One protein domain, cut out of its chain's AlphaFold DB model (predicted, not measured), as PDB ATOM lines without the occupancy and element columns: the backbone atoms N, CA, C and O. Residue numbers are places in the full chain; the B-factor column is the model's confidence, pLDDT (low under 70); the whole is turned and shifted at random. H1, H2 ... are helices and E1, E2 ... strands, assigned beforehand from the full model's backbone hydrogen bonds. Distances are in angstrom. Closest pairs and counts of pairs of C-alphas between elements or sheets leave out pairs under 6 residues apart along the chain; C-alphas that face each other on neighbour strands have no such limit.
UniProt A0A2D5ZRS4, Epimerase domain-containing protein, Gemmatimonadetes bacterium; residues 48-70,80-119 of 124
ATOM      1  N   ALA A  48     -15.310 -23.492 -15.417       94.56
ATOM      2  CA  ALA A  48     -16.432 -22.823 -16.071       94.56
ATOM      3  C   ALA A  48     -16.036 -22.294 -17.455       94.56
ATOM      4  O   ALA A  48     -16.731 -22.527 -18.441       94.56
ATOM      5  N   LEU A  49     -14.869 -21.650 -17.544       92.31
ATOM      6  CA  LEU A  49     -14.319 -21.178 -18.813       92.31
ATOM      7  C   LEU A  49     -14.036 -22.338 -19.777       92.31
ATOM      8  O   LEU A  49     -14.342 -22.234 -20.961       92.31
ATOM      9  N   SER A  50     -13.479 -23.451 -19.289       93.50
ATOM     10  CA  SER A  50     -13.185 -24.628 -20.120       93.50
ATOM     11  C   SER A  50     -14.441 -25.399 -20.545       93.50
ATOM     12  O   SER A  50     -14.418 -26.131 -21.536       93.50
ATOM     13  N   ALA A  51     -15.543 -25.243 -19.810       95.06
ATOM     14  CA  ALA A  51     -16.848 -25.790 -20.156       95.06
ATOM     15  C   ALA A  51     -17.620 -24.944 -21.181       95.06
ATOM     16  O   ALA A  51     -18.585 -25.454 -21.738       95.06
ATOM     17  N   GLY A  52     -17.184 -23.711 -21.463       93.25
ATOM     18  CA  GLY A  52     -17.877 -22.804 -22.381       93.25
ATOM     19  C   GLY A  52     -18.965 -21.954 -21.722       93.25
ATOM     20  O   GLY A  52     -19.865 -21.500 -22.412       93.25
ATOM     21  N   VAL A  53     -18.894 -21.725 -20.404       94.81
ATOM     22  CA  VAL A  53     -19.814 -20.811 -19.708       94.81
ATOM     23  C   VAL A  53     -19.578 -19.376 -20.194       94.81
ATOM     24  O   VAL A  53     -18.494 -18.815 -20.005       94.81
ATOM     25  N   ASP A  54     -20.611 -18.754 -20.760       89.00
ATOM     26  CA  ASP A  54     -20.545 -17.428 -21.384       89.00
ATOM     27  C   ASP A  54     -20.543 -16.275 -20.371       89.00
ATOM     28  O   ASP A  54     -20.036 -15.177 -20.643       89.00
ATOM     29  N   HIS A  55     -21.127 -16.486 -19.189       91.69
ATOM     30  CA  HIS A  55     -21.212 -15.456 -18.156       91.69
ATOM     31  C   HIS A  55     -20.957 -16.019 -16.765       91.69
ATOM     32  O   HIS A  55     -21.705 -16.847 -16.249       91.69
ATOM     33  N   ILE A  56     -19.930 -15.486 -16.107       92.94
ATOM     34  CA  ILE A  56     -19.624 -15.815 -14.719       92.94
ATOM     35  C   ILE A  56     -19.840 -14.595 -13.823       92.94
ATOM     36  O   ILE A  56     -19.255 -13.532 -14.038       92.94
ATOM     37  N   THR A  57     -20.653 -14.758 -12.784       92.38
ATOM     38  CA  THR A  57     -20.829 -13.771 -11.717       92.38
ATOM     39  C   THR A  57     -20.091 -14.215 -10.465       92.38
ATOM     40  O   THR A  57     -20.330 -15.306  -9.955       92.38
ATOM     41  N   VAL A  58     -19.229 -13.349  -9.934       91.12
ATOM     42  CA  VAL A  58     -18.535 -13.583  -8.662       91.12
ATOM     43  C   VAL A  58     -18.964 -12.546  -7.637       91.12
ATOM     44  O   VAL A  58     -19.010 -11.345  -7.919       91.12
ATOM     45  N   LEU A  59     -19.256 -13.006  -6.419       90.12
ATOM     46  CA  LEU A  59     -19.548 -12.114  -5.305       90.12
ATOM     47  C   LEU A  59     -18.251 -11.497  -4.759       90.12
ATOM     48  O   LEU A  59     -17.468 -12.157  -4.067       90.12
ATOM     49  N   SER A  60     -18.052 -10.212  -5.034       84.62
ATOM     50  CA  SER A  60     -16.953  -9.403  -4.500       84.62
ATOM     51  C   SER A  60     -17.249  -8.921  -3.072       84.62
ATOM     52  O   SER A  60     -18.272  -9.258  -2.474       84.62
ATOM     53  N   SER A  61     -16.344  -8.136  -2.488       87.81
ATOM     54  CA  SER A  61     -16.543  -7.467  -1.205       87.81
ATOM     55  C   SER A  61     -15.816  -6.129  -1.155       87.81
ATOM     56  O   SER A  61     -14.652  -6.036  -1.543       87.81
ATOM     57  N   ALA A  62     -16.461  -5.114  -0.571       88.19
ATOM     58  CA  ALA A  62     -15.833  -3.820  -0.302       88.19
ATOM     59  C   ALA A  62     -14.589  -3.952   0.597       88.19
ATOM     60  O   ALA A  62     -13.664  -3.151   0.510       88.19
ATOM     61  N   THR A  63     -14.518  -5.010   1.412       90.62
ATOM     62  CA  THR A  63     -13.373  -5.279   2.288       90.62
ATOM     63  C   THR A  63     -12.070  -5.540   1.526       90.62
ATOM     64  O   THR A  63     -10.998  -5.338   2.093       90.62
ATOM     65  N   ALA A  64     -12.133  -5.910   0.241       90.44
ATOM     66  CA  ALA A  64     -10.954  -6.062  -0.615       90.44
ATOM     67  C   ALA A  64     -10.213  -4.730  -0.858       90.44
ATOM     68  O   ALA A  64      -9.004  -4.723  -1.094       90.44
ATOM     69  N   TYR A  65     -10.923  -3.603  -0.758       89.69
ATOM     70  CA  TYR A  65     -10.385  -2.247  -0.921       89.69
ATOM     71  C   TYR A  65      -9.969  -1.604   0.410       89.69
ATOM     72  O   TYR A  65      -9.429  -0.503   0.412       89.69
ATOM     73  N   GLY A  66     -10.205  -2.286   1.536       89.56
ATOM     74  CA  GLY A  66      -9.887  -1.787   2.872       89.56
ATOM     75  C   GLY A  66     -10.800  -0.657   3.358       89.56
ATOM     76  O   GLY A  66     -11.531  -0.028   2.594       89.56
ATOM     77  N   ALA A  67     -10.749  -0.399   4.662       88.38
ATOM     78  CA  ALA A  67     -11.445   0.706   5.315       88.38
ATOM     79  C   ALA A  67     -10.398   1.681   5.860       88.38
ATOM     80  O   ALA A  67      -9.964   1.554   7.003       88.38
ATOM     81  N   TYR A  68      -9.954   2.613   5.016       89.81
ATOM     82  CA  TYR A  68      -8.972   3.627   5.395       89.81
ATOM     83  C   TYR A  68      -9.592   5.026   5.403       89.81
ATOM     84  O   TYR A  68     -10.456   5.298   4.566       89.81
ATOM     85  N   PRO A  69      -9.143   5.930   6.297       90.19
ATOM     86  CA  PRO A  69      -9.652   7.304   6.364       90.19
ATOM     87  C   PRO A  69      -9.445   8.120   5.082       90.19
ATOM     88  O   PRO A  69     -10.170   9.077   4.840       90.19
ATOM     89  N   ASP A  70      -8.457   7.749   4.268       92.50
ATOM     90  CA  ASP A  70      -8.117   8.397   2.999       92.50
ATOM     91  C   ASP A  70      -8.876   7.814   1.792       92.50
ATOM     92  O   ASP A  70      -8.625   8.218   0.655       92.50
ATOM     93  N   PRO A  80      -7.534   0.719  -6.146       90.00
ATOM     94  CA  PRO A  80      -6.530  -0.261  -5.762       90.00
ATOM     95  C   PRO A  80      -7.065  -1.177  -4.656       90.00
ATOM     96  O   PRO A  80      -7.747  -0.732  -3.731       90.00
ATOM     97  N   LEU A  81      -6.708  -2.458  -4.724       90.62
ATOM     98  CA  LEU A  81      -6.961  -3.398  -3.637       90.62
ATOM     99  C   LEU A  81      -6.053  -3.038  -2.457       90.62
ATOM    100  O   LEU A  81      -4.830  -3.018  -2.588       90.62
ATOM    101  N   ARG A  82      -6.654  -2.755  -1.301       92.38
ATOM    102  CA  ARG A  82      -5.951  -2.381  -0.061       92.38
ATOM    103  C   ARG A  82      -6.463  -3.223   1.109       92.38
ATOM    104  O   ARG A  82      -6.742  -2.719   2.185       92.38
ATOM    105  N   ALA A  83      -6.685  -4.517   0.910       90.62
ATOM    106  CA  ALA A  83      -7.167  -5.365   1.994       90.62
ATOM    107  C   ALA A  83      -6.237  -5.320   3.220       90.62
ATOM    108  O   ALA A  83      -5.013  -5.357   3.096       90.62
ATOM    109  N   PHE A  84      -6.827  -5.308   4.416       88.44
ATOM    110  CA  PHE A  84      -6.065  -5.399   5.657       88.44
ATOM    111  C   PHE A  84      -5.567  -6.836   5.861       88.44
ATOM    112  O   PHE A  84      -6.347  -7.726   6.202       88.44
ATOM    113  N   CYS A  85      -4.270  -7.071   5.639       81.81
ATOM    114  CA  CYS A  85      -3.685  -8.416   5.574       81.81
ATOM    115  C   CYS A  85      -3.841  -9.250   6.856       81.81
ATOM    116  O   CYS A  85      -3.865 -10.478   6.774       81.81
ATOM    117  N   SER A  86      -3.980  -8.613   8.023       85.62
ATOM    118  CA  SER A  86      -4.171  -9.313   9.301       85.62
ATOM    119  C   SER A  86      -5.555  -9.955   9.449       85.62
ATOM    120  O   SER A  86      -5.754 -10.732  10.378       85.62
ATOM    121  N   PHE A  87      -6.508  -9.664   8.552       86.25
ATOM    122  CA  PHE A  87      -7.817 -10.315   8.525       86.25
ATOM    123  C   PHE A  87      -7.959 -11.219   7.297       86.25
ATOM    124  O   PHE A  87      -7.824 -10.782   6.153       86.25
ATOM    125  N   SER A  88      -8.315 -12.480   7.544       89.56
ATOM    126  CA  SER A  88      -8.477 -13.531   6.534       89.56
ATOM    127  C   SER A  88      -9.445 -13.152   5.420       89.56
ATOM    128  O   SER A  88      -9.124 -13.248   4.240       89.56
ATOM    129  N   HIS A  89     -10.642 -12.682   5.775       89.56
ATOM    130  CA  HIS A  89     -11.695 -12.422   4.796       89.56
ATOM    131  C   HIS A  89     -11.342 -11.294   3.797       89.56
ATOM    132  O   HIS A  89     -11.391 -11.561   2.593       89.56
ATOM    133  N   PRO A  90     -10.938 -10.077   4.229       90.69
ATOM    134  CA  PRO A  90     -10.436  -9.035   3.328       90.69
ATOM    135  C   PRO A  90      -9.281  -9.518   2.446       90.69
ATOM    136  O   PRO A  90      -9.306  -9.305   1.233       90.69
ATOM    137  N   ARG A  91      -8.297 -10.216   3.039       92.62
ATOM    138  CA  ARG A  91      -7.127 -10.742   2.321       92.62
ATOM    139  C   ARG A  91      -7.540 -11.714   1.216       92.62
ATOM    140  O   ARG A  91      -7.160 -11.533   0.063       92.62
ATOM    141  N   HIS A  92      -8.367 -12.706   1.540       94.12
ATOM    142  CA  HIS A  92      -8.856 -13.693   0.577       94.12
ATOM    143  C   HIS A  92      -9.682 -13.049  -0.544       94.12
ATOM    144  O   HIS A  92      -9.542 -13.443  -1.701       94.12
ATOM    145  N   LYS A  93     -10.511 -12.041  -0.236       92.75
ATOM    146  CA  LYS A  93     -11.266 -11.303  -1.260       92.75
ATOM    147  C   LYS A  93     -10.341 -10.535  -2.206       92.75
ATOM    148  O   LYS A  93     -10.524 -10.644  -3.412       92.75
ATOM    149  N   ALA A  94      -9.312  -9.853  -1.700       92.88
ATOM    150  CA  ALA A  94      -8.325  -9.191  -2.559       92.88
ATOM    151  C   ALA A  94      -7.547 -10.179  -3.450       92.88
ATOM    152  O   ALA A  94      -7.326  -9.904  -4.628       92.88
ATOM    153  N   LEU A  95      -7.182 -11.355  -2.929       93.50
ATOM    154  CA  LEU A  95      -6.528 -12.397  -3.731       93.50
ATOM    155  C   LEU A  95      -7.431 -12.911  -4.862       93.50
ATOM    156  O   LEU A  95      -6.960 -13.104  -5.981       93.50
ATOM    157  N   VAL A  96      -8.725 -13.108  -4.595       93.38
ATOM    158  CA  VAL A  96      -9.702 -13.501  -5.622       93.38
ATOM    159  C   VAL A  96      -9.891 -12.400  -6.671       93.38
ATOM    160  O   VAL A  96      -9.838 -12.705  -7.859       93.38
ATOM    161  N   GLU A  97     -10.035 -11.133  -6.270       90.62
ATOM    162  CA  GLU A  97     -10.153 -10.001  -7.209       90.62
ATOM    163  C   GLU A  97      -8.948  -9.905  -8.150       90.62
ATOM    164  O   GLU A  97      -9.106  -9.795  -9.368       90.62
ATOM    165  N   SER A  98      -7.736 -10.035  -7.601       89.62
ATOM    166  CA  SER A  98      -6.503 -10.055  -8.392       89.62
ATOM    167  C   SER A  98      -6.511 -11.182  -9.432       89.62
ATOM    168  O   SER A  98      -6.141 -10.980 -10.587       89.62
ATOM    169  N   ARG A  99      -7.004 -12.374  -9.076       88.50
ATOM    170  CA  ARG A  99      -7.121 -13.499 -10.021       88.50
ATOM    171  C   ARG A  99      -8.174 -13.248 -11.099       88.50
ATOM    172  O   ARG A  99      -7.910 -13.518 -12.267       88.50
ATOM    173  N   ILE A 100      -9.335 -12.701 -10.742       87.19
ATOM    174  CA  ILE A 100     -10.407 -12.405 -11.704       87.19
ATOM    175  C   ILE A 100      -9.959 -11.360 -12.726       87.19
ATOM    176  O   ILE A 100     -10.264 -11.502 -13.911       87.19
ATOM    177  N   ALA A 101      -9.195 -10.348 -12.304       83.69
ATOM    178  CA  ALA A 101      -8.633  -9.355 -13.216       83.69
ATOM    179  C   ALA A 101      -7.817 -10.005 -14.354       83.69
ATOM    180  O   ALA A 101      -7.924  -9.573 -15.500       83.69
ATOM    181  N   HIS A 102      -7.093 -11.095 -14.069       78.44
ATOM    182  CA  HIS A 102      -6.348 -11.862 -15.075       78.44
ATOM    183  C   HIS A 102      -7.229 -12.752 -15.970       78.44
ATOM    184  O   HIS A 102      -6.803 -13.109 -17.065       78.44
ATOM    185  N   LEU A 103      -8.435 -13.130 -15.538       74.88
ATOM    186  CA  LEU A 103      -9.349 -13.989 -16.308       74.88
ATOM    187  C   LEU A 103     -10.332 -13.196 -17.180       74.88
ATOM    188  O   LEU A 103     -10.762 -13.686 -18.222       74.88
ATOM    189  N   ARG A 104     -10.651 -11.952 -16.803       65.19
ATOM    190  CA  ARG A 104     -11.563 -11.052 -17.537       65.19
ATOM    191  C   ARG A 104     -11.165 -10.774 -18.988       65.19
ATOM    192  O   ARG A 104     -12.014 -10.389 -19.780       65.19
ATOM    193  N   VAL A 105      -9.905 -10.992 -19.356       58.38
ATOM    194  CA  VAL A 105      -9.446 -10.899 -20.752       58.38
ATOM    195  C   VAL A 105      -9.960 -12.039 -21.640       58.38
ATOM    196  O   VAL A 105      -9.853 -11.941 -22.857       58.38
ATOM    197  N   ARG A 106     -10.495 -13.122 -21.057       58.12
ATOM    198  CA  ARG A 106     -10.902 -14.343 -21.774       58.12
ATOM    199  C   ARG A 106     -12.411 -14.583 -21.822       58.12
ATOM    200  O   ARG A 106     -12.850 -15.306 -22.704       58.12
ATOM    201  N   ALA A 107     -13.190 -13.993 -20.913       62.28
ATOM    202  CA  ALA A 107     -14.646 -14.130 -20.885       62.28
ATOM    203  C   ALA A 107     -15.325 -12.991 -20.114       62.28
ATOM    204  O   ALA A 107     -14.686 -12.240 -19.367       62.28
ATOM    205  N   ARG A 108     -16.655 -12.900 -20.243       78.75
ATOM    206  CA  ARG A 108     -17.473 -11.930 -19.515       78.75
ATOM    207  C   ARG A 108     -17.632 -12.356 -18.052       78.75
ATOM    208  O   ARG A 108     -18.535 -13.111 -17.693       78.75
ATOM    209  N   ILE A 109     -16.756 -11.826 -17.201       74.75
ATOM    210  CA  ILE A 109     -16.819 -12.009 -15.745       74.75
ATOM    211  C   ILE A 109     -17.273 -10.709 -15.072       74.75
ATOM    212  O   ILE A 109     -16.609  -9.665 -15.172       74.75
ATOM    213  N   THR A 110     -18.397 -10.770 -14.361       76.94
ATOM    214  CA  THR A 110     -18.945  -9.655 -13.577       76.94
ATOM    215  C   THR A 110     -18.696  -9.872 -12.089       76.94
ATOM    216  O   THR A 110     -19.188 -10.825 -11.489       76.94
ATOM    217  N   CYS A 111     -17.938  -8.959 -11.480       67.38
ATOM    218  CA  CYS A 111     -17.811  -8.876 -10.029       67.38
ATOM    219  C   CYS A 111     -18.919  -7.969  -9.499       67.38
ATOM    220  O   CYS A 111     -18.981  -6.805  -9.890       67.38
ATOM    221  N   HIS A 112     -19.760  -8.473  -8.600       69.69
ATOM    222  CA  HIS A 112     -20.725  -7.633  -7.897       69.69
ATOM    223  C   HIS A 112     -20.247  -7.378  -6.476       69.69
ATOM    224  O   HIS A 112     -20.100  -8.300  -5.672       69.69
ATOM    225  N   LEU A 113     -20.010  -6.107  -6.163       59.88
ATOM    226  CA  LEU A 113     -19.903  -5.654  -4.789       59.88
ATOM    227  C   LEU A 113     -21.308  -5.671  -4.187       59.88
ATOM    228  O   LEU A 113     -22.211  -5.035  -4.725       59.88
ATOM    229  N   GLY A 114     -21.493  -6.295  -3.023       51.34
ATOM    230  CA  GLY A 114     -22.700  -6.098  -2.202       51.34
ATOM    231  C   GLY A 114     -22.856  -4.661  -1.660       51.34
ATOM    232  O   GLY A 114     -23.523  -4.443  -0.657       51.34
ATOM    233  N   ALA A 115     -22.206  -3.671  -2.280       39.59
ATOM    234  CA  ALA A 115     -21.947  -2.333  -1.759       39.59
ATOM    235  C   ALA A 115     -23.037  -1.300  -2.090       39.59
ATOM    236  O   ALA A 115     -22.755  -0.106  -2.142       39.59
ATOM    237  N   GLN A 116     -24.297  -1.713  -2.256       33.44
ATOM    238  CA  GLN A 116     -25.392  -0.733  -2.220       33.44
ATOM    239  C   GLN A 116     -25.676  -0.201  -0.803       33.44
ATOM    240  O   GLN A 116     -26.446   0.741  -0.649       33.44
ATOM    241  N   MET A 117     -25.001  -0.710   0.233       31.56
ATOM    242  CA  MET A 117     -25.064  -0.152   1.585       31.56
ATOM    243  C   MET A 117     -23.942   0.873   1.797       31.56
ATOM    244  O   MET A 117     -22.848   0.565   2.267       31.56
ATOM    245  N   TRP A 118     -24.217   2.110   1.394       33.44
ATOM    246  CA  TRP A 118     -23.404   3.281   1.702       33.44
ATOM    247  C   TRP A 118     -23.241   3.446   3.215       33.44
ATOM    248  O   TRP A 118     -24.201   3.769   3.913       33.44
ATOM    249  N   CYS A 119     -22.021   3.296   3.726       27.72
ATOM    250  CA  CYS A 119     -21.690   3.800   5.053       27.72
ATOM    251  C   CYS A 119     -21.610   5.334   5.011       27.72
ATOM    252  O   CYS A 119     -20.552   5.903   4.749       27.72
TER     253      CYS A 119
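Overview. This is residues 48 to 70 and 80 to 119 of the 124 residues of the protein "Epimerase domain-containing protein" of Gemmatimonadetes bacterium (UniProt A0A2D5ZRS4). Two parallel strands, E1 and E2, make a narrow ribbon, and one long helix, H3, runs back over it; short H1 is beyond one end, and short H2 packs on H3 toward the other. The 63 printed residues run H1, E1, H2, H3, E2, mixed in class. The whole is elongated, 42 by 24 by 18 A, and only just loose, close to compact, with a radius of gyration of the C-alphas of 13.2 A.

Arrangement. E1, residues 55 to 59, and E2, residues 108 to 112, are parallel at 22 degrees, with N 110 and O 56 2.9 A apart. H3, residues 88 to 103, is near E1; its closest C-alphas to E2 are Ile 100 and Ile 109, 7.6 A. H2, residues 62 to 65, touches H3, closest at C-alphas 64 and 94, 4.5 A. H1, residues 48 to 51, is apart from H3. In H3, 11 of 12 O i to N i+4 pairs are within hydrogen-bond range; H1 and H2 are too short for any.

Along the chain. H1 begins at C-alpha 48 (-16.432, -22.823, -16.071). H3 spans 22.9 A, E1 13.4 A. E2 ends at C-alpha 112 (-20.725, -7.633, -7.897).

Size, cuts and confidence. Residues 71 to 79 are not printed, a 12.4 A gap between C-alphas 70 and 80. The links printed whole are tight. pLDDT is under 70 at residues 104 to 107 and 111 to 119.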